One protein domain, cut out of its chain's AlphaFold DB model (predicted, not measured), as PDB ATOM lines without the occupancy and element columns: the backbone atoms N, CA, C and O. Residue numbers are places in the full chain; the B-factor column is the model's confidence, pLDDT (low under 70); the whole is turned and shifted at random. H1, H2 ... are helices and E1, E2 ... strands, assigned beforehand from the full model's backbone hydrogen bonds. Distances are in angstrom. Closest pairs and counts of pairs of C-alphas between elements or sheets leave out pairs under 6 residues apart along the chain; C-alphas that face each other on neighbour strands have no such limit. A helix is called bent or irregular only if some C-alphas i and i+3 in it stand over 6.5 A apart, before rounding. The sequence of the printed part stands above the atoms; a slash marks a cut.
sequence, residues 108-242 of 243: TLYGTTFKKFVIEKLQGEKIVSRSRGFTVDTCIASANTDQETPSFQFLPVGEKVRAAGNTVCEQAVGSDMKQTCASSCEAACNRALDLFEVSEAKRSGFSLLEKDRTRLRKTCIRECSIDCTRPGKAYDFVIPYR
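AT A GLANCE: This is residues 108 to 242 of the 243 residues of the protein "Hypothetical protein" of Chlamydomonas leiostraca (UniProt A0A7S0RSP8). A twisted sheet of four strands has the helical hairpin of H3 and H4 over one face and short H2 across the other. The long hairpin of E1 and E2 runs on past E3 and E4, and its bent tip marks one end of the longest axis. The 135 printed residues have four named helices and four named strands, in the order E1 E2 H1 H2 E3 H3 H4 E4; the sheet's order is E3 E2 E1 E4, all antiparallel. The class is mixed, helices and strands; the whole is compact, with a radius of gyration of the C-alphas of 16.0 A and spans of 50 by 33 by 30 A.

HOW THE PARTS SIT: Start with E1, residues 108 to 123, and E2, residues 126 to 144, antiparallel inner strands in a hairpin; N 112 and O 139 are 2.8 A apart, within hydrogen-bond range. E1 bends by 78 degrees at residue 118, and E2 by 115 degrees at residue 129. H1, residues 150 to 153, is not on the sheet; it is close to but not clearly touching H2, residues 157 to 163, the closest C-alphas being those of Phe 152 and Lys 160, 6.8 A. H2 runs across the strands, at 89 degrees to E1 on the local plane, at a height of 7.3 A over the sheet. Next, edge strand E3, residues 168 to 174, is antiparallel to E2, with N 138 and O 170 at 2.8 A. H3, residues 177 to 203, lies over E3 and E2, along the strands, at a height of 4.6 A. H4, residues 210 to 228, touches H3 at a steep tilt of 38 degrees, opposite ways; their closest C-alphas, of Cys 185 and Ile 221, are 5.5 A apart. H4 runs slantwise to the strands, on the same face as H3. This gives three layers, helices on both faces of a sheet, with H2 on the face opposite H3 and H4. Edge strand E4, residues 234 to 241, is antiparallel to E1, with N 111 and O 237 at 2.9 A. In H3 and H4 every O i to N i+4 pair is within hydrogen-bond range, in H2 2 of 3; H1 is too short for such a pair.

IN THESE COORDINATES: Find C-alpha 108 at (193.969, 143.807, 164.386), where E1 begins its 39.0 A; E2 covers 41.7 A. H3 runs 38.3 A from C-alpha 177 at (198.041, 126.262, 184.204), and H4 26.3 A. E4 ends at C-alpha 241, (197.677, 147.815, 165.945).

THE WHOLE: The C-alphas farthest apart, of Val 128 and Gly 205, are 50.3 A apart. The printed part has no cut and no long link. Its mean pLDDT is 93.0, and no printed residue is under 70.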
ATOM      1  N   THR A 108     194.406 144.290 163.081       96.12
ATOM      2  CA  THR A 108     193.969 143.807 164.386       96.12
ATOM      3  C   THR A 108     194.356 142.343 164.542       96.12
ATOM      4  O   THR A 108     194.115 141.528 163.650       96.12
ATOM      5  N   LEU A 109     194.943 141.987 165.685       97.19
ATOM      6  CA  LEU A 109     195.112 140.588 166.076       97.19
ATOM      7  C   LEU A 109     193.871 140.132 166.838       97.19
ATOM      8  O   LEU A 109     193.544 140.672 167.897       97.19
ATOM      9  N   TYR A 110     193.209 139.117 166.306       97.75
ATOM     10  CA  TYR A 110     192.128 138.402 166.964       97.75
ATOM     11  C   TYR A 110     192.687 137.109 167.532       97.75
ATOM     12  O   TYR A 110     193.395 136.383 166.833       97.75
ATOM     13  N   GLY A 111     192.369 136.810 168.784       97.38
ATOM     14  CA  GLY A 111     192.825 135.599 169.441       97.38
ATOM     15  C   GLY A 111     191.704 134.881 170.163       97.38
ATOM     16  O   GLY A 111     190.776 135.506 170.673       97.38
ATOM     17  N   THR A 112     191.806 133.559 170.213       97.75
ATOM     18  CA  THR A 112     190.970 132.704 171.048       97.75
ATOM     19  C   THR A 112     191.848 131.684 171.768       97.75
ATOM     20  O   THR A 112     192.800 131.144 171.203       97.75
ATOM     21  N   THR A 113     191.559 131.448 173.041       97.38
ATOM     22  CA  THR A 113     192.247 130.473 173.890       97.38
ATOM     23  C   THR A 113     191.236 129.449 174.357       97.38
ATOM     24  O   THR A 113     190.182 129.804 174.877       97.38
ATOM     25  N   PHE A 114     191.556 128.173 174.197       96.50
ATOM     26  CA  PHE A 114     190.752 127.060 174.671       96.50
ATOM     27  C   PHE A 114     191.558 126.251 175.680       96.50
ATOM     28  O   PHE A 114     192.680 125.837 175.398       96.50
ATOM     29  N   LYS A 115     190.985 125.992 176.859       94.69
ATOM     30  CA  LYS A 115     191.633 125.174 177.885       94.69
ATOM     31  C   LYS A 115     190.836 123.937 178.269       94.69
ATOM     32  O   LYS A 115     189.623 123.975 178.488       94.69
ATOM     33  N   LYS A 116     191.559 122.828 178.422       93.25
ATOM     34  CA  LYS A 116     191.059 121.522 178.862       93.25
ATOM     35  C   LYS A 116     191.859 121.052 180.080       93.25
ATOM     36  O   LYS A 116     193.082 121.020 180.051       93.25
ATOM     37  N   PHE A 117     191.159 120.663 181.146       85.31
ATOM     38  CA  PHE A 117     191.733 120.270 182.449       85.31
ATOM     39  C   PHE A 117     192.188 118.797 182.526       85.31
ATOM     40  O   PHE A 117     192.414 118.266 183.613       85.31
ATOM     41  N   VAL A 118     192.244 118.097 181.392       79.25
ATOM     42  CA  VAL A 118     192.599 116.676 181.340       79.25
ATOM     43  C   VAL A 118     193.492 116.439 180.139       79.25
ATOM     44  O   VAL A 118     193.082 116.695 179.005       79.25
ATOM     45  N   ILE A 119     194.678 115.891 180.399       70.81
ATOM     46  CA  ILE A 119     195.565 115.377 179.362       70.81
ATOM     47  C   ILE A 119     195.106 113.948 179.069       70.81
ATOM     48  O   ILE A 119     195.322 113.034 179.871       70.81
ATOM     49  N   GLU A 120     194.423 113.756 177.946       71.50
ATOM     50  CA  GLU A 120     194.060 112.425 177.462       71.50
ATOM     51  C   GLU A 120     195.208 111.908 176.594       71.50
ATOM     52  O   GLU A 120     195.461 112.438 175.514       71.50
ATOM     53  N   LYS A 121     195.927 110.885 177.065       71.81
ATOM     54  CA  LYS A 121     196.895 110.174 176.225       71.81
ATOM     55  C   LYS A 121     196.119 109.205 175.340       71.81
ATOM     56  O   LYS A 121     195.596 108.199 175.831       71.81
ATOM     57  N   LEU A 122     196.019 109.536 174.060       73.81
ATOM     58  CA  LEU A 122     195.420 108.689 173.034       73.81
ATOM     59  C   LEU A 122     196.482 107.738 172.460       73.81
ATOM     60  O   LEU A 122     197.620 108.144 172.236       73.81
ATOM     61  N   GLN A 123     196.109 106.484 172.210       78.31
ATOM     62  CA  GLN A 123     196.884 105.532 171.408       78.31
ATOM     63  C   GLN A 123     195.970 105.066 170.272       78.31
ATOM     64  O   GLN A 123     195.049 104.274 170.482       78.31
ATOM     65  N   GLY A 124     196.154 105.650 169.087       87.06
ATOM     66  CA  GLY A 124     195.142 105.605 168.030       87.06
ATOM     67  C   GLY A 124     193.896 106.397 168.438       87.06
ATOM     68  O   GLY A 124     194.005 107.540 168.874       87.06
ATOM     69  N   GLU A 125     192.720 105.779 168.347       83.44
ATOM     70  CA  GLU A 125     191.434 106.388 168.734       83.44
ATOM     71  C   GLU A 125     191.039 106.112 170.196       83.44
ATOM     72  O   GLU A 125     190.034 106.624 170.692       83.44
ATOM     73  N   LYS A 126     191.823 105.304 170.919       76.25
ATOM     74  CA  LYS A 126     191.501 104.876 172.282       76.25
ATOM     75  C   LYS A 126     192.223 105.738 173.316       76.25
ATOM     76  O   LYS A 126     193.437 105.922 173.252       76.25
ATOM     77  N   ILE A 127     191.485 106.216 174.320       80.25
ATOM     78  CA  ILE A 127     192.053 106.889 175.497       80.25
ATOM     79  C   ILE A 127     192.732 105.829 176.373       80.25
ATOM     80  O   ILE A 127     192.055 104.991 176.968       80.25
ATOM     81  N   VAL A 128     194.064 105.855 176.447       82.94
ATOM     82  CA  VAL A 128     194.868 104.873 177.200       82.94
ATOM     83  C   VAL A 128     195.136 105.327 178.626       82.94
ATOM     84  O   VAL A 128     195.188 104.510 179.539       82.94
ATOM     85  N   SER A 129     195.274 106.633 178.857       77.25
ATOM     86  CA  SER A 129     195.358 107.162 180.219       77.25
ATOM     87  C   SER A 129     194.901 108.613 180.292       77.25
ATOM     88  O   SER A 129     194.998 109.370 179.325       77.25
ATOM     89  N   ARG A 130     194.399 108.996 181.465       78.19
ATOM     90  CA  ARG A 130     194.112 110.385 181.825       78.19
ATOM     91  C   ARG A 130     195.125 110.814 182.869       78.19
ATOM     92  O   ARG A 130     195.152 110.248 183.959       78.19
ATOM     93  N   SER A 131     195.952 111.799 182.543       81.38
ATOM     94  CA  SER A 131     196.852 112.423 183.514       81.38
ATOM     95  C   SER A 131     196.328 113.792 183.928       81.38
ATOM     96  O   SER A 131     195.728 114.516 183.128       81.38
ATOM     97  N   ARG A 132     196.562 114.145 185.196       83.94
ATOM     98  CA  ARG A 132     196.291 115.491 185.703       83.94
ATOM     99  C   ARG A 132     197.187 116.480 184.961       83.94
ATOM    100  O   ARG A 132     198.396 116.279 184.898       83.94
ATOM    101  N   GLY A 133     196.583 117.522 184.410       90.25
ATOM    102  CA  GLY A 133     197.291 118.608 183.755       90.25
ATOM    103  C   GLY A 133     196.359 119.432 182.885       90.25
ATOM    104  O   GLY A 133     195.155 119.184 182.824       90.25
ATOM    105  N   PHE A 134     196.933 120.418 182.222       92.44
ATOM    106  CA  PHE A 134     196.234 121.388 181.408       92.44
ATOM    107  C   PHE A 134     196.718 121.255 179.974       92.44
ATOM    108  O   PHE A 134     197.918 121.189 179.715       92.44
ATOM    109  N   THR A 135     195.770 121.227 179.050       94.69
ATOM    110  CA  THR A 135     196.023 121.433 177.630       94.69
ATOM    111  C   THR A 135     195.427 122.780 177.273       94.69
ATOM    112  O   THR A 135     194.229 122.994 177.472       94.69
ATOM    113  N   VAL A 136     196.266 123.684 176.787       96.62
ATOM    114  CA  VAL A 136     195.865 124.999 176.298       96.62
ATOM    115  C   VAL A 136     196.128 125.022 174.803       96.62
ATOM    116  O   VAL A 136     197.217 124.663 174.372       96.62
ATOM    117  N   ASP A 137     195.121 125.410 174.035       97.31
ATOM    118  CA  ASP A 137     195.210 125.669 172.602       97.31
ATOM    119  C   ASP A 137     194.943 127.158 172.384       97.31
ATOM    120  O   ASP A 137     193.973 127.706 172.911       97.31
ATOM    121  N   THR A 138     195.840 127.845 171.693       98.25
ATOM    122  CA  THR A 138     195.762 129.287 171.446       98.25
ATOM    123  C   THR A 138     195.820 129.532 169.956       98.25
ATOM    124  O   THR A 138     196.851 129.289 169.337       98.25
ATOM    125  N   CYS A 139     194.732 130.060 169.403       98.19
ATOM    126  CA  CYS A 139     194.638 130.425 168.001       98.19
ATOM    127  C   CYS A 139     194.632 131.944 167.843       98.19
ATOM    128  O   CYS A 139     193.839 132.626 168.490       98.19
ATOM    129  N   ILE A 140     195.480 132.476 166.967       98.31
ATOM    130  CA  ILE A 140     195.588 133.907 166.673       98.31
ATOM    131  C   ILE A 140     195.542 134.105 165.162       98.31
ATOM    132  O   ILE A 140     196.164 133.357 164.411       98.31
ATOM    133  N   ALA A 141     194.810 135.120 164.718       97.44
ATOM    134  CA  ALA A 141     194.790 135.550 163.331       97.44
ATOM    135  C   ALA A 141     194.910 137.073 163.240       97.44
ATOM    136  O   ALA A 141     194.317 137.806 164.033       97.44
ATOM    137  N   SER A 142     195.668 137.548 162.258       96.19
ATOM    138  CA  SER A 142     195.748 138.961 161.895       96.19
ATOM    139  C   SER A 142     194.717 139.277 160.817       96.19
ATOM    140  O   SER A 142     194.674 138.582 159.798       96.19
ATOM    141  N   ALA A 143     193.922 140.327 161.020       95.00
ATOM    142  CA  ALA A 143     193.047 140.870 159.988       95.00
ATOM    143  C   ALA A 143     193.422 142.321 159.677       95.00
ATOM    144  O   ALA A 143     193.576 143.141 160.585       95.00
ATOM    145  N   ASN A 144     193.552 142.622 158.390       93.44
ATOM    146  CA  ASN A 144     193.770 143.982 157.904       93.44
ATOM    147  C   ASN A 144     192.451 144.757 157.863       93.44
ATOM    148  O   ASN A 144     191.383 144.154 157.758       93.44
ATOM    149  N   THR A 145     192.514 146.090 157.871       90.12
ATOM    150  CA  THR A 145     191.316 146.945 157.764       90.12
ATOM    151  C   THR A 145     190.469 146.621 156.530       90.12
ATOM    152  O   THR A 145     189.245 146.618 156.612       90.12
ATOM    153  N   ASP A 146     191.104 146.237 155.420       90.06
ATOM    154  CA  ASP A 146     190.418 145.831 154.185       90.06
ATOM    155  C   ASP A 146     189.529 144.585 154.371       90.06
ATOM    156  O   ASP A 146     188.572 144.369 153.629       90.06
ATOM    157  N   GLN A 147     189.838 143.747 155.365       89.12
ATOM    158  CA  GLN A 147     189.082 142.538 155.696       89.12
ATOM    159  C   GLN A 147     187.967 142.808 156.721       89.12
ATOM    160  O   GLN A 147     187.037 142.005 156.841       89.12
ATOM    161  N   GLU A 148     188.003 143.943 157.427       87.88
ATOM    162  CA  GLU A 148     187.027 144.331 158.455       87.88
ATOM    163  C   GLU A 148     185.736 144.920 157.857       87.88
ATOM    164  O   GLU A 148     185.260 145.993 158.234       87.88
ATOM    165  N   THR A 149     185.126 144.179 156.930       92.19
ATOM    166  CA  THR A 149     183.803 144.499 156.371       92.19
ATOM    167  C   THR A 149     182.736 144.600 157.475       92.19
ATOM    168  O   THR A 149     182.883 143.976 158.530       92.19
ATOM    169  N   PRO A 150     181.609 145.310 157.256       92.25
ATOM    170  CA  PRO A 150     180.528 145.375 158.242       92.25
ATOM    171  C   PRO A 150     180.075 143.985 158.706       92.25
ATOM    172  O   PRO A 150     179.900 143.754 159.898       92.25
ATOM    173  N   SER A 151     179.988 143.020 157.785       91.50
ATOM    174  CA  SER A 151     179.680 141.623 158.100       91.50
ATOM    175  C   SER A 151     180.714 140.984 159.028       91.50
ATOM    176  O   SER A 151     180.328 140.273 159.951       91.50
ATOM    177  N   PHE A 152     182.005 141.264 158.827       93.19
ATOM    178  CA  PHE A 152     183.075 140.787 159.702       93.19
ATOM    179  C   PHE A 152     182.952 141.375 161.111       93.19
ATOM    180  O   PHE A 152     183.135 140.656 162.090       93.19
ATOM    181  N   GLN A 153     182.588 142.653 161.243       90.94
ATOM    182  CA  GLN A 153     182.489 143.327 162.543       90.94
ATOM    183  C   GLN A 153     181.438 142.699 163.468       90.94
ATOM    184  O   GLN A 153     181.689 142.609 164.674       90.94
ATOM    185  N   PHE A 154     180.329 142.201 162.910       93.75
ATOM    186  CA  PHE A 154     179.260 141.526 163.658       93.75
ATOM    187  C   PHE A 154     179.576 140.077 164.051       93.75
ATOM    188  O   PHE A 154     178.827 139.487 164.832       93.75
ATOM    189  N   LEU A 155     180.672 139.497 163.553       94.00
ATOM    190  CA  LEU A 155     181.078 138.154 163.958       94.00
ATOM    191  C   LEU A 155     181.639 138.164 165.392       94.00
ATOM    192  O   LEU A 155     182.386 139.079 165.767       94.00
ATOM    193  N   PRO A 156     181.338 137.140 166.207       95.06
ATOM    194  CA  PRO A 156     182.035 136.946 167.471       95.06
ATOM    195  C   PRO A 156     183.528 136.694 167.208       95.06
ATOM    196  O   PRO A 156     183.920 136.207 166.146       95.06
ATOM    197  N   VAL A 157     184.383 137.030 168.173       94.12
ATOM    198  CA  VAL A 157     185.842 137.031 167.977       94.12
ATOM    199  C   VAL A 157     186.372 135.646 167.603       94.12
ATOM    200  O   VAL A 157     187.131 135.545 166.643       94.12
ATOM    201  N   GLY A 158     185.906 134.572 168.247       91.62
ATOM    202  CA  GLY A 158     186.259 133.210 167.833       91.62
ATOM    203  C   GLY A 158     185.934 132.896 166.361       91.62
ATOM    204  O   GLY A 158     186.660 132.145 165.712       91.62
ATOM    205  N   GLU A 159     184.895 133.504 165.781       94.44
ATOM    206  CA  GLU A 159     184.591 133.360 164.352       94.44
ATOM    207  C   GLU A 159     185.448 134.264 163.466       94.44
ATOM    208  O   GLU A 159     185.861 133.818 162.394       94.44
ATOM    209  N   LYS A 160     185.792 135.471 163.933       95.12
ATOM    210  CA  LYS A 160     186.758 136.365 163.269       95.12
ATOM    211  C   LYS A 160     188.119 135.697 163.099       95.12
ATOM    212  O   LYS A 160     188.696 135.768 162.018       95.12
ATOM    213  N   VAL A 161     188.583 134.975 164.124       94.81
ATOM    214  CA  VAL A 161     189.837 134.207 164.072       94.81
ATOM    215  C   VAL A 161     189.827 133.204 162.918       94.81
ATOM    216  O   VAL A 161     190.829 133.079 162.222       94.81
ATOM    217  N   ARG A 162     188.700 132.521 162.675       92.06
ATOM    218  CA  ARG A 162     188.555 131.559 161.565       92.06
ATOM    219  C   ARG A 162     188.401 132.250 160.208       92.06
ATOM    220  O   ARG A 162     188.880 131.733 159.205       92.06
ATOM    221  N   ALA A 163     187.709 133.387 160.171       92.62
ATOM    222  CA  ALA A 163     187.405 134.108 158.938       92.62
ATOM    223  C   ALA A 163     188.606 134.887 158.374       92.62
ATOM    224  O   ALA A 163     188.679 135.087 157.166       92.62
ATOM    225  N   ALA A 164     189.565 135.288 159.215       89.25
ATOM    226  CA  ALA A 164     190.743 136.058 158.802       89.25
ATOM    227  C   ALA A 164     191.726 135.284 157.890       89.25
ATOM    228  O   ALA A 164     192.632 135.888 157.326       89.25
ATOM    229  N   GLY A 165     191.570 133.961 157.729       82.62
ATOM    230  CA  GLY A 165     192.330 133.129 156.778       82.62
ATOM    231  C   GLY A 165     193.785 132.821 157.167       82.62
ATOM    232  O   GLY A 165     194.347 131.836 156.693       82.62
ATOM    233  N   ASN A 166     194.367 133.605 158.077       88.94
ATOM    234  CA  ASN A 166     195.781 133.557 158.471       88.94
ATOM    235  C   ASN A 166     195.976 132.957 159.875       88.94
ATOM    236  O   ASN A 166     196.828 133.407 160.642       88.94
ATOM    237  N   THR A 167     195.123 132.014 160.270       95.44
ATOM    238  CA  THR A 167     195.075 131.530 161.652       95.44
ATOM    239  C   THR A 167     196.272 130.644 161.984       95.44
ATOM    240  O   THR A 167     196.517 129.636 161.321       95.44
ATOM    241  N   VAL A 168     196.966 130.966 163.071       97.25
ATOM    242  CA  VAL A 168     197.962 130.100 163.708       97.25
ATOM    243  C   VAL A 168     197.384 129.576 165.002       97.25
ATOM    244  O   VAL A 168     196.944 130.378 165.816       97.25
ATOM    245  N   CYS A 169     197.441 128.264 165.213       97.50
ATOM    246  CA  CYS A 169     197.113 127.648 166.494       97.50
ATOM    247  C   CYS A 169     198.347 126.961 167.078       97.50
ATOM    248  O   CYS A 169     199.008 126.188 166.383       97.50
ATOM    249  N   GLU A 170     198.633 127.237 168.347       97.88
ATOM    250  CA  GLU A 170     199.668 126.566 169.126       97.88
ATOM    251  C   GLU A 170     199.057 125.889 170.339       97.88
ATOM    252  O   GLU A 170     198.209 126.462 171.024       97.88
ATOM    253  N   GLN A 171     199.534 124.681 170.619       96.38
ATOM    254  CA  GLN A 171     199.089 123.899 171.758       96.38
ATOM    255  C   GLN A 171     200.240 123.695 172.738       96.38
ATOM    256  O   GLN A 171     201.310 123.217 172.364       96.38
ATOM    257  N   ALA A 172     199.983 123.971 174.013       96.38
ATOM    258  CA  ALA A 172     200.874 123.621 175.107       96.38
ATOM    259  C   ALA A 172     200.188 122.662 176.083       96.38
ATOM    260  O   ALA A 172     198.979 122.731 176.336       96.38
ATOM    261  N   VAL A 173     200.985 121.765 176.659       94.81
ATOM    262  CA  VAL A 173     200.542 120.802 177.666       94.81
ATOM    263  C   VAL A 173     201.471 120.877 178.867       94.81
ATOM    264  O   VAL A 173     202.686 120.781 178.714       94.81
ATOM    265  N   GLY A 174     200.912 121.015 180.067       94.19
ATOM    266  CA  GLY A 174     201.706 121.113 181.289       94.19
ATOM    267  C   GLY A 174     200.907 120.856 182.559       94.19
ATOM    268  O   GLY A 174     199.680 120.766 182.552       94.19
ATOM    269  N   SER A 175     201.612 120.693 183.677       93.31
ATOM    270  CA  SER A 175     200.996 120.489 184.994       93.31
ATOM    271  C   SER A 175     200.522 121.793 185.635       93.31
ATOM    272  O   SER A 175     199.536 121.777 186.367       93.31
ATOM    273  N   ASP A 176     201.202 122.909 185.357       95.06
ATOM    274  CA  ASP A 176     200.849 124.240 185.856       95.06
ATOM    275  C   ASP A 176     200.093 125.040 184.790       95.06
ATOM    276  O   ASP A 176     200.573 125.230 183.669       95.06
ATOM    277  N   MET A 177     198.899 125.527 185.136       93.75
ATOM    278  CA  MET A 177     198.041 126.262 184.204       93.75
ATOM    279  C   MET A 177     198.681 127.573 183.733       93.75
ATOM    280  O   MET A 177     198.596 127.891 182.549       93.75
ATOM    281  N   LYS A 178     199.316 128.339 184.631       96.00
ATOM    282  CA  LYS A 178     199.875 129.658 184.298       96.00
ATOM    283  C   LYS A 178     201.048 129.510 183.337       96.00
ATOM    284  O   LYS A 178     201.098 130.215 182.333       96.00
ATOM    285  N   GLN A 179     201.943 128.564 183.610       97.12
ATOM    286  CA  GLN A 179     203.085 128.284 182.742       97.12
ATOM    287  C   GLN A 179     202.641 127.736 181.379       97.12
ATOM    288  O   GLN A 179     203.160 128.162 180.348       97.12
ATOM    289  N   THR A 180     201.645 126.843 181.359       96.94
ATOM    290  CA  THR A 180     201.101 126.285 180.108       96.94
ATOM    291  C   THR A 180     200.443 127.374 179.255       96.94
ATOM    292  O   THR A 180     200.709 127.456 178.058       96.94
ATOM    293  N   CYS A 181     199.647 128.259 179.869       97.62
ATOM    294  CA  CYS A 181     199.079 129.433 179.200       97.62
ATOM    295  C   CYS A 181     200.173 130.342 178.625       97.62
ATOM    296  O   CYS A 181     200.106 130.699 177.454       97.62
ATOM    297  N   ALA A 182     201.186 130.697 179.423       97.88
ATOM    298  CA  ALA A 182     202.271 131.572 178.983       97.88
ATOM    299  C   ALA A 182     203.018 130.994 177.771       97.88
ATOM    300  O   ALA A 182     203.199 131.697 176.781       97.88
ATOM    301  N   SER A 183     203.365 129.704 177.818       98.12
ATOM    302  CA  SER A 183     204.053 129.012 176.724       98.12
ATOM    303  C   SER A 183     203.216 128.961 175.440       98.12
ATOM    304  O   SER A 183     203.729 129.282 174.368       98.12
ATOM    305  N   SER A 184     201.926 128.618 175.545       98.00
ATOM    306  CA  SER A 184     201.005 128.578 174.399       98.00
ATOM    307  C   SER A 184     200.828 129.960 173.762       98.00
ATOM    308  O   SER A 184     200.928 130.111 172.545       98.00
ATOM    309  N   CYS A 185     200.606 130.984 174.591       98.44
ATOM    310  CA  CYS A 185     200.437 132.365 174.149       98.44
ATOM    311  C   CYS A 185     201.700 132.923 173.486       98.44
ATOM    312  O   CYS A 185     201.608 133.568 172.446       98.44
ATOM    313  N   GLU A 186     202.878 132.680 174.064       98.38
ATOM    314  CA  GLU A 186     204.153 133.127 173.500       98.38
ATOM    315  C   GLU A 186     204.405 132.525 172.118       98.38
ATOM    316  O   GLU A 186     204.687 133.263 171.171       98.38
ATOM    317  N   ALA A 187     204.240 131.207 171.980       98.44
ATOM    318  CA  ALA A 187     204.411 130.526 170.703       98.44
ATOM    319  C   ALA A 187     203.429 131.053 169.639       98.44
ATOM    320  O   ALA A 187     203.857 131.418 168.540       98.44
ATOM    321  N   ALA A 188     202.137 131.164 169.979       98.19
ATOM    322  CA  ALA A 188     201.107 131.626 169.049       98.19
ATOM    323  C   ALA A 188     201.329 133.083 168.619       98.19
ATOM    324  O   ALA A 188     201.278 133.387 167.428       98.19
ATOM    325  N   CYS A 189     201.614 133.983 169.569       98.44
ATOM    326  CA  CYS A 189     201.838 135.402 169.284       98.44
ATOM    327  C   CYS A 189     203.071 135.617 168.399       98.44
ATOM    328  O   CYS A 189     203.008 136.416 167.467       98.44
ATOM    329  N   ASN A 190     204.175 134.907 168.665       98.19
ATOM    330  CA  ASN A 190     205.384 134.998 167.845       98.19
ATOM    331  C   ASN A 190     205.101 134.565 166.403       98.19
ATOM    332  O   ASN A 190     205.318 135.343 165.478       98.19
ATOM    333  N   ARG A 191     204.523 133.371 166.210       98.19
ATOM    334  CA  ARG A 191     204.219 132.873 164.861       98.19
ATOM    335  C   ARG A 191     203.213 133.741 164.114       98.19
ATOM    336  O   ARG A 191     203.368 133.925 162.912       98.19
ATOM    337  N   ALA A 192     202.176 134.234 164.788       97.56
ATOM    338  CA  ALA A 192     201.172 135.079 164.149       97.56
ATOM    339  C   ALA A 192     201.792 136.384 163.623       97.56
ATOM    340  O   ALA A 192     201.495 136.787 162.501       97.56
ATOM    341  N   LEU A 193     202.693 137.005 164.394       97.25
ATOM    342  CA  LEU A 193     203.430 138.194 163.956       97.25
ATOM    343  C   LEU A 193     204.410 137.880 162.818       97.25
ATOM    344  O   LEU A 193     204.462 138.638 161.856       97.25
ATOM    345  N   ASP A 194     205.115 136.749 162.876       97.25
ATOM    346  CA  ASP A 194     206.025 136.331 161.802       97.25
ATOM    347  C   ASP A 194     205.270 136.092 160.482       97.25
ATOM    348  O   ASP A 194     205.711 136.513 159.412       97.25
ATOM    349  N   LEU A 195     204.102 135.436 160.534       96.25
ATOM    350  CA  LEU A 195     203.260 135.253 159.348       96.25
ATOM    351  C   LEU A 195     202.719 136.579 158.823       96.25
ATOM    352  O   LEU A 195     202.678 136.770 157.605       96.25
ATOM    353  N   PHE A 196     202.330 137.483 159.721       95.12
ATOM    354  CA  PHE A 196     201.873 138.810 159.339       95.12
ATOM    355  C   PHE A 196     202.975 139.588 158.613       95.12
ATOM    356  O   PHE A 196     202.743 140.068 157.507       95.12
ATOM    357  N   GLU A 197     204.193 139.623 159.157       94.94
ATOM    358  CA  GLU A 197     205.353 140.263 158.526       94.94
ATOM    359  C   GLU A 197     205.645 139.698 157.138       94.94
ATOM    360  O   GLU A 197     205.834 140.457 156.191       94.94
ATOM    361  N   VAL A 198     205.617 138.370 156.984       95.88
ATOM    362  CA  VAL A 198     205.797 137.727 155.675       95.88
ATOM    363  C   VAL A 198     204.674 138.105 154.706       95.88
ATOM    364  O   VAL A 198     204.926 138.252 153.509       95.88
ATOM    365  N   SER A 199     203.434 138.237 155.184       93.31
ATOM    366  CA  SER A 199     202.295 138.623 154.345       93.31
ATOM    367  C   SER A 199     202.344 140.094 153.925       93.31
ATOM    368  O   SER A 199     202.132 140.394 152.750       93.31
ATOM    369  N   GLU A 200     202.715 140.997 154.832       92.94
ATOM    370  CA  GLU A 200     202.833 142.426 154.546       92.94
ATOM    371  C   GLU A 200     204.034 142.733 153.664       92.94
ATOM    372  O   GLU A 200     203.880 143.446 152.676       92.94
ATOM    373  N   ALA A 201     205.185 142.107 153.916       93.44
ATOM    374  CA  ALA A 201     206.355 142.258 153.059       93.44
ATOM    375  C   ALA A 201     206.054 141.834 151.612       93.44
ATOM    376  O   ALA A 201     206.539 142.450 150.669       93.44
ATOM    377  N   LYS A 202     205.207 140.814 151.415       94.31
ATOM    378  CA  LYS A 202     204.750 140.401 150.078       94.31
ATOM    379  C   LYS A 202     203.735 141.360 149.460       94.31
ATOM    380  O   LYS A 202     203.718 141.498 148.241       94.31
ATOM    381  N   ARG A 203     202.856 141.952 150.270       91.38
ATOM    382  CA  ARG A 203     201.740 142.780 149.796       91.38
ATOM    383  C   ARG A 203     202.161 144.216 149.506       91.38
ATOM    384  O   ARG A 203     201.778 144.760 148.478       91.38
ATOM    385  N   SER A 204     202.910 144.820 150.419       92.12
ATOM    386  CA  SER A 204     203.270 146.238 150.386       92.12
ATOM    387  C   SER A 204     204.762 146.474 150.147       92.12
ATOM    388  O   SER A 204     205.144 147.575 149.770       92.12
ATOM    389  N   GLY A 205     205.606 145.454 150.345       92.69
ATOM    390  CA  GLY A 205     207.063 145.605 150.332       92.69
ATOM    391  C   GLY A 205     207.644 146.101 151.659       92.69
ATOM    392  O   GLY A 205     208.863 146.190 151.779       92.69
ATOM    393  N   PHE A 206     206.804 146.384 152.661       91.56
ATOM    394  CA  PHE A 206     207.227 146.879 153.970       91.56
ATOM    395  C   PHE A 206     207.176 145.780 155.037       91.56
ATOM    396  O   PHE A 206     206.284 144.932 155.049       91.56
ATOM    397  N   SER A 207     208.128 145.819 155.968       92.31
ATOM    398  CA  SER A 207     208.181 144.949 157.149       92.31
ATOM    399  C   SER A 207     207.856 145.731 158.418       92.31
ATOM    400  O   SER A 207     208.112 146.932 158.483       92.31
ATOM    401  N   LEU A 208     207.367 145.060 159.467       91.62
ATOM    402  CA  LEU A 208     207.233 145.714 160.768       91.62
ATOM    403  C   LEU A 208     208.586 146.194 161.289       91.62
ATOM    404  O   LEU A 208     209.567 145.456 161.309       91.62
ATOM    405  N   LEU A 209     208.599 147.417 161.819       91.94
ATOM    406  CA  LEU A 209     209.710 147.903 162.625       91.94
ATOM    407  C   LEU A 209     209.871 146.996 163.852       91.94
ATOM    408  O   LEU A 209     208.908 146.766 164.589       91.94
ATOM    409  N   GLU A 210     211.096 146.557 164.143       93.62
ATOM    410  CA  GLU A 210     211.384 145.636 165.258       93.62
ATOM    411  C   GLU A 210     210.891 146.180 166.617       93.62
ATOM    412  O   GLU A 210     210.410 145.436 167.475       93.62
ATOM    413  N   LYS A 211     210.914 147.508 166.799       93.12
ATOM    414  CA  LYS A 211     210.348 148.180 167.982       93.12
ATOM    415  C   LYS A 211     208.833 147.971 168.099       93.12
ATOM    416  O   LYS A 211     208.334 147.700 169.194       93.12
ATOM    417  N   ASP A 212     208.104 148.098 166.989       93.31
ATOM    418  CA  ASP A 212     206.653 147.904 166.945       93.31
ATOM    419  C   ASP A 212     206.291 146.422 167.085       93.31
ATOM    420  O   ASP A 212     205.406 146.096 167.878       93.31
ATOM    421  N   ARG A 213     207.044 145.526 166.435       95.19
ATOM    422  CA  ARG A 213     206.930 144.070 166.598       95.19
ATOM    423  C   ARG A 213     207.111 143.649 168.052       95.19
ATOM    424  O   ARG A 213     206.251 142.982 168.624       95.19
ATOM    425  N   THR A 214     208.189 144.090 168.701       96.69
ATOM    426  CA  THR A 214     208.454 143.761 170.108       96.69
ATOM    427  C   THR A 214     207.371 144.316 171.037       96.69
ATOM    428  O   THR A 214     206.977 143.634 171.988       96.69
ATOM    429  N   ARG A 215     206.849 145.522 170.770       96.19
ATOM    430  CA  ARG A 215     205.726 146.098 171.525       96.19
ATOM    431  C   ARG A 215     204.452 145.268 171.357       96.19
ATOM    432  O   ARG A 215     203.839 144.909 172.361       96.19
ATOM    433  N   LEU A 216     204.078 144.945 170.121       96.44
ATOM    434  CA  LEU A 216     202.900 144.133 169.815       96.44
ATOM    435  C   LEU A 216     202.988 142.744 170.433       96.44
ATOM    436  O   LEU A 216     202.039 142.312 171.080       96.44
ATOM    437  N   ARG A 217     204.140 142.082 170.307       97.81
ATOM    438  CA  ARG A 217     204.409 140.782 170.924       97.81
ATOM    439  C   ARG A 217     204.161 140.813 172.428       97.81
ATOM    440  O   ARG A 217     203.430 139.976 172.945       97.81
ATOM    441  N   LYS A 218     204.732 141.798 173.133       98.06
ATOM    442  CA  LYS A 218     204.553 141.942 174.588       98.06
ATOM    443  C   LYS A 218     203.084 142.132 174.963       98.06
ATOM    444  O   LYS A 218     202.610 141.469 175.882       98.06
ATOM    445  N   THR A 219     202.365 142.998 174.247       97.94
ATOM    446  CA  THR A 219     200.927 143.204 174.470       97.94
ATOM    447  C   THR A 219     200.142 141.923 174.197       97.94
ATOM    448  O   THR A 219     199.326 141.534 175.024       97.94
ATOM    449  N   CYS A 220     200.437 141.226 173.099       98.38
ATOM    450  CA  CYS A 220     199.768 139.988 172.718       98.38
ATOM    451  C   CYS A 220     199.891 138.904 173.785       98.38
ATOM    452  O   CYS A 220     198.886 138.374 174.252       98.38
ATOM    453  N   ILE A 221     201.117 138.643 174.241       98.38
ATOM    454  CA  ILE A 221     201.386 137.638 175.272       98.38
ATOM    455  C   ILE A 221     200.696 138.018 176.587       98.38
ATOM    456  O   ILE A 221     200.114 137.161 177.256       98.38
ATOM    457  N   ARG A 222     200.724 139.304 176.958       98.12
ATOM    458  CA  ARG A 222     200.088 139.794 178.184       98.12
ATOM    459  C   ARG A 222     198.572 139.593 178.162       98.12
ATOM    460  O   ARG A 222     198.055 138.970 179.081       98.12
ATOM    461  N   GLU A 223     197.874 140.081 177.139       98.06
ATOM    462  CA  GLU A 223     196.411 139.937 177.055       98.06
ATOM    463  C   GLU A 223     196.007 138.456 176.971       98.06
ATOM    464  O   GLU A 223     195.170 137.998 177.747       98.06
ATOM    465  N   CYS A 224     196.694 137.674 176.130       98.25
ATOM    466  CA  CYS A 224     196.439 136.240 175.991       98.25
ATOM    467  C   CYS A 224     196.605 135.483 177.319       98.25
ATOM    468  O   CYS A 224     195.757 134.673 177.691       98.25
ATOM    469  N   SER A 225     197.679 135.752 178.069       97.19
ATOM    470  CA  SER A 225     197.942 135.073 179.347       97.19
ATOM    471  C   SER A 225     196.964 135.485 180.454       97.19
ATOM    472  O   SER A 225     196.533 134.629 181.237       97.19
ATOM    473  N   ILE A 226     196.566 136.763 180.503       97.00
ATOM    474  CA  ILE A 226     195.531 137.247 181.424       97.00
ATOM    475  C   ILE A 226     194.218 136.515 181.151       97.00
ATOM    476  O   ILE A 226     193.627 135.972 182.085       97.00
ATOM    477  N   ASP A 227     193.785 136.441 179.892       96.44
ATOM    478  CA  ASP A 227     192.518 135.801 179.541       96.44
ATOM    479  C   ASP A 227     192.558 134.278 179.695       96.44
ATOM    480  O   ASP A 227     191.644 133.695 180.279       96.44
ATOM    481  N   CYS A 228     193.653 133.622 179.303       97.19
ATOM    482  CA  CYS A 228     193.807 132.171 179.429       97.19
ATOM    483  C   CYS A 228     193.652 131.679 180.882       97.19
ATOM    484  O   CYS A 228     193.067 130.615 181.143       97.19
ATOM    485  N   THR A 229     194.131 132.472 181.848       96.50
ATOM    486  CA  THR A 229     194.100 132.126 183.278       96.50
ATOM    487  C   THR A 229     192.774 132.437 183.982       96.50
ATOM    488  O   THR A 229     192.581 131.986 185.114       96.50
ATOM    489  N   ARG A 230     191.827 133.134 183.333       96.50
ATOM    490  CA  ARG A 230     190.475 133.385 183.878       96.50
ATOM    491  C   ARG A 230     189.700 132.070 184.089       96.50
ATOM    492  O   ARG A 230     190.056 131.059 183.501       96.50
ATOM    493  N   PRO A 231     188.652 132.001 184.930       93.94
ATOM    494  CA  PRO A 231     187.857 130.774 185.130       93.94
ATOM    495  C   PRO A 231     186.843 130.524 183.996       93.94
ATOM    496  O   PRO A 231     186.155 131.458 183.582       93.94
ATOM    497  N   GLY A 232     186.795 129.306 183.420       94.06
ATOM    498  CA  GLY A 232     186.039 128.991 182.177       94.06
ATOM    499  C   GLY A 232     186.851 128.250 181.092       94.06
ATOM    500  O   GLY A 232     188.027 127.957 181.288       94.06
ATOM    501  N   LYS A 233     186.219 127.870 179.970       92.88
ATOM    502  CA  LYS A 233     186.826 126.976 178.951       92.88
ATOM    503  C   LYS A 233     187.439 127.696 177.750       92.88
ATOM    504  O   LYS A 233     188.425 127.198 177.220       92.88
ATOM    505  N   ALA A 234     186.847 128.805 177.320       95.00
ATOM    506  CA  ALA A 234     187.270 129.539 176.136       95.00
ATOM    507  C   ALA A 234     187.246 131.046 176.399       95.00
ATOM    508  O   ALA A 234     186.328 131.517 177.077       95.00
ATOM    509  N   TYR A 235     188.224 131.773 175.860       96.56
ATOM    510  CA  TYR A 235     188.280 133.236 175.910       96.56
ATOM    511  C   TYR A 235     188.757 133.790 174.603       96.56
ATOM    512  O   TYR A 235     189.685 133.258 173.998       96.56
ATOM    513  N   ASP A 236     188.179 134.924 174.270       96.81
ATOM    514  CA  ASP A 236     188.513 135.676 173.093       96.81
ATOM    515  C   ASP A 236     189.158 137.002 173.498       96.81
ATOM    516  O   ASP A 236     188.721 137.637 174.459       96.81
ATOM    517  N   PHE A 237     190.164 137.434 172.742       96.88
ATOM    518  CA  PHE A 237     190.856 138.702 172.949       96.88
ATOM    519  C   PHE A 237     191.140 139.406 171.621       96.88
ATOM    520  O   PHE A 237     191.177 138.788 170.554       96.88
ATOM    521  N   VAL A 238     191.317 140.726 171.689       96.75
ATOM    522  CA  VAL A 238     191.510 141.591 170.519       96.75
ATOM    523  C   VAL A 238     192.613 142.601 170.812       96.75
ATOM    524  O   VAL A 238     192.545 143.318 171.809       96.75
ATOM    525  N   ILE A 239     193.618 142.678 169.940       96.81
ATOM    526  CA  ILE A 239     194.752 143.599 170.075       96.81
ATOM    527  C   ILE A 239     194.848 144.451 168.802       96.81
ATOM    528  O   ILE A 239     195.351 143.972 167.783       96.81
ATOM    529  N   PRO A 240     194.374 145.707 168.830       94.75
ATOM    530  CA  PRO A 240     194.475 146.602 167.683       94.75
ATOM    531  C   PRO A 240     195.902 147.152 167.531       94.75
ATOM    532  O   PRO A 240     196.500 147.632 168.500       94.75
ATOM    533  N   TYR A 241     196.438 147.136 166.308       89.31
ATOM    534  CA  TYR A 241     197.677 147.815 165.945       89.31
ATOM    535  C   TYR A 241     197.379 149.128 165.221       89.31
ATOM    536  O   TYR A 241     197.080 149.137 164.029       89.31
ATOM    537  N   ARG A 242     197.555 150.227 165.970       76.25
ATOM    538  CA  ARG A 242     197.210 151.610 165.594       76.25
ATOM    539  C   ARG A 242     195.685 151.772 165.410       76.25
ATOM    540  O   ARG A 242     195.022 150.942 164.805       76.25
TER     541      ARG A 242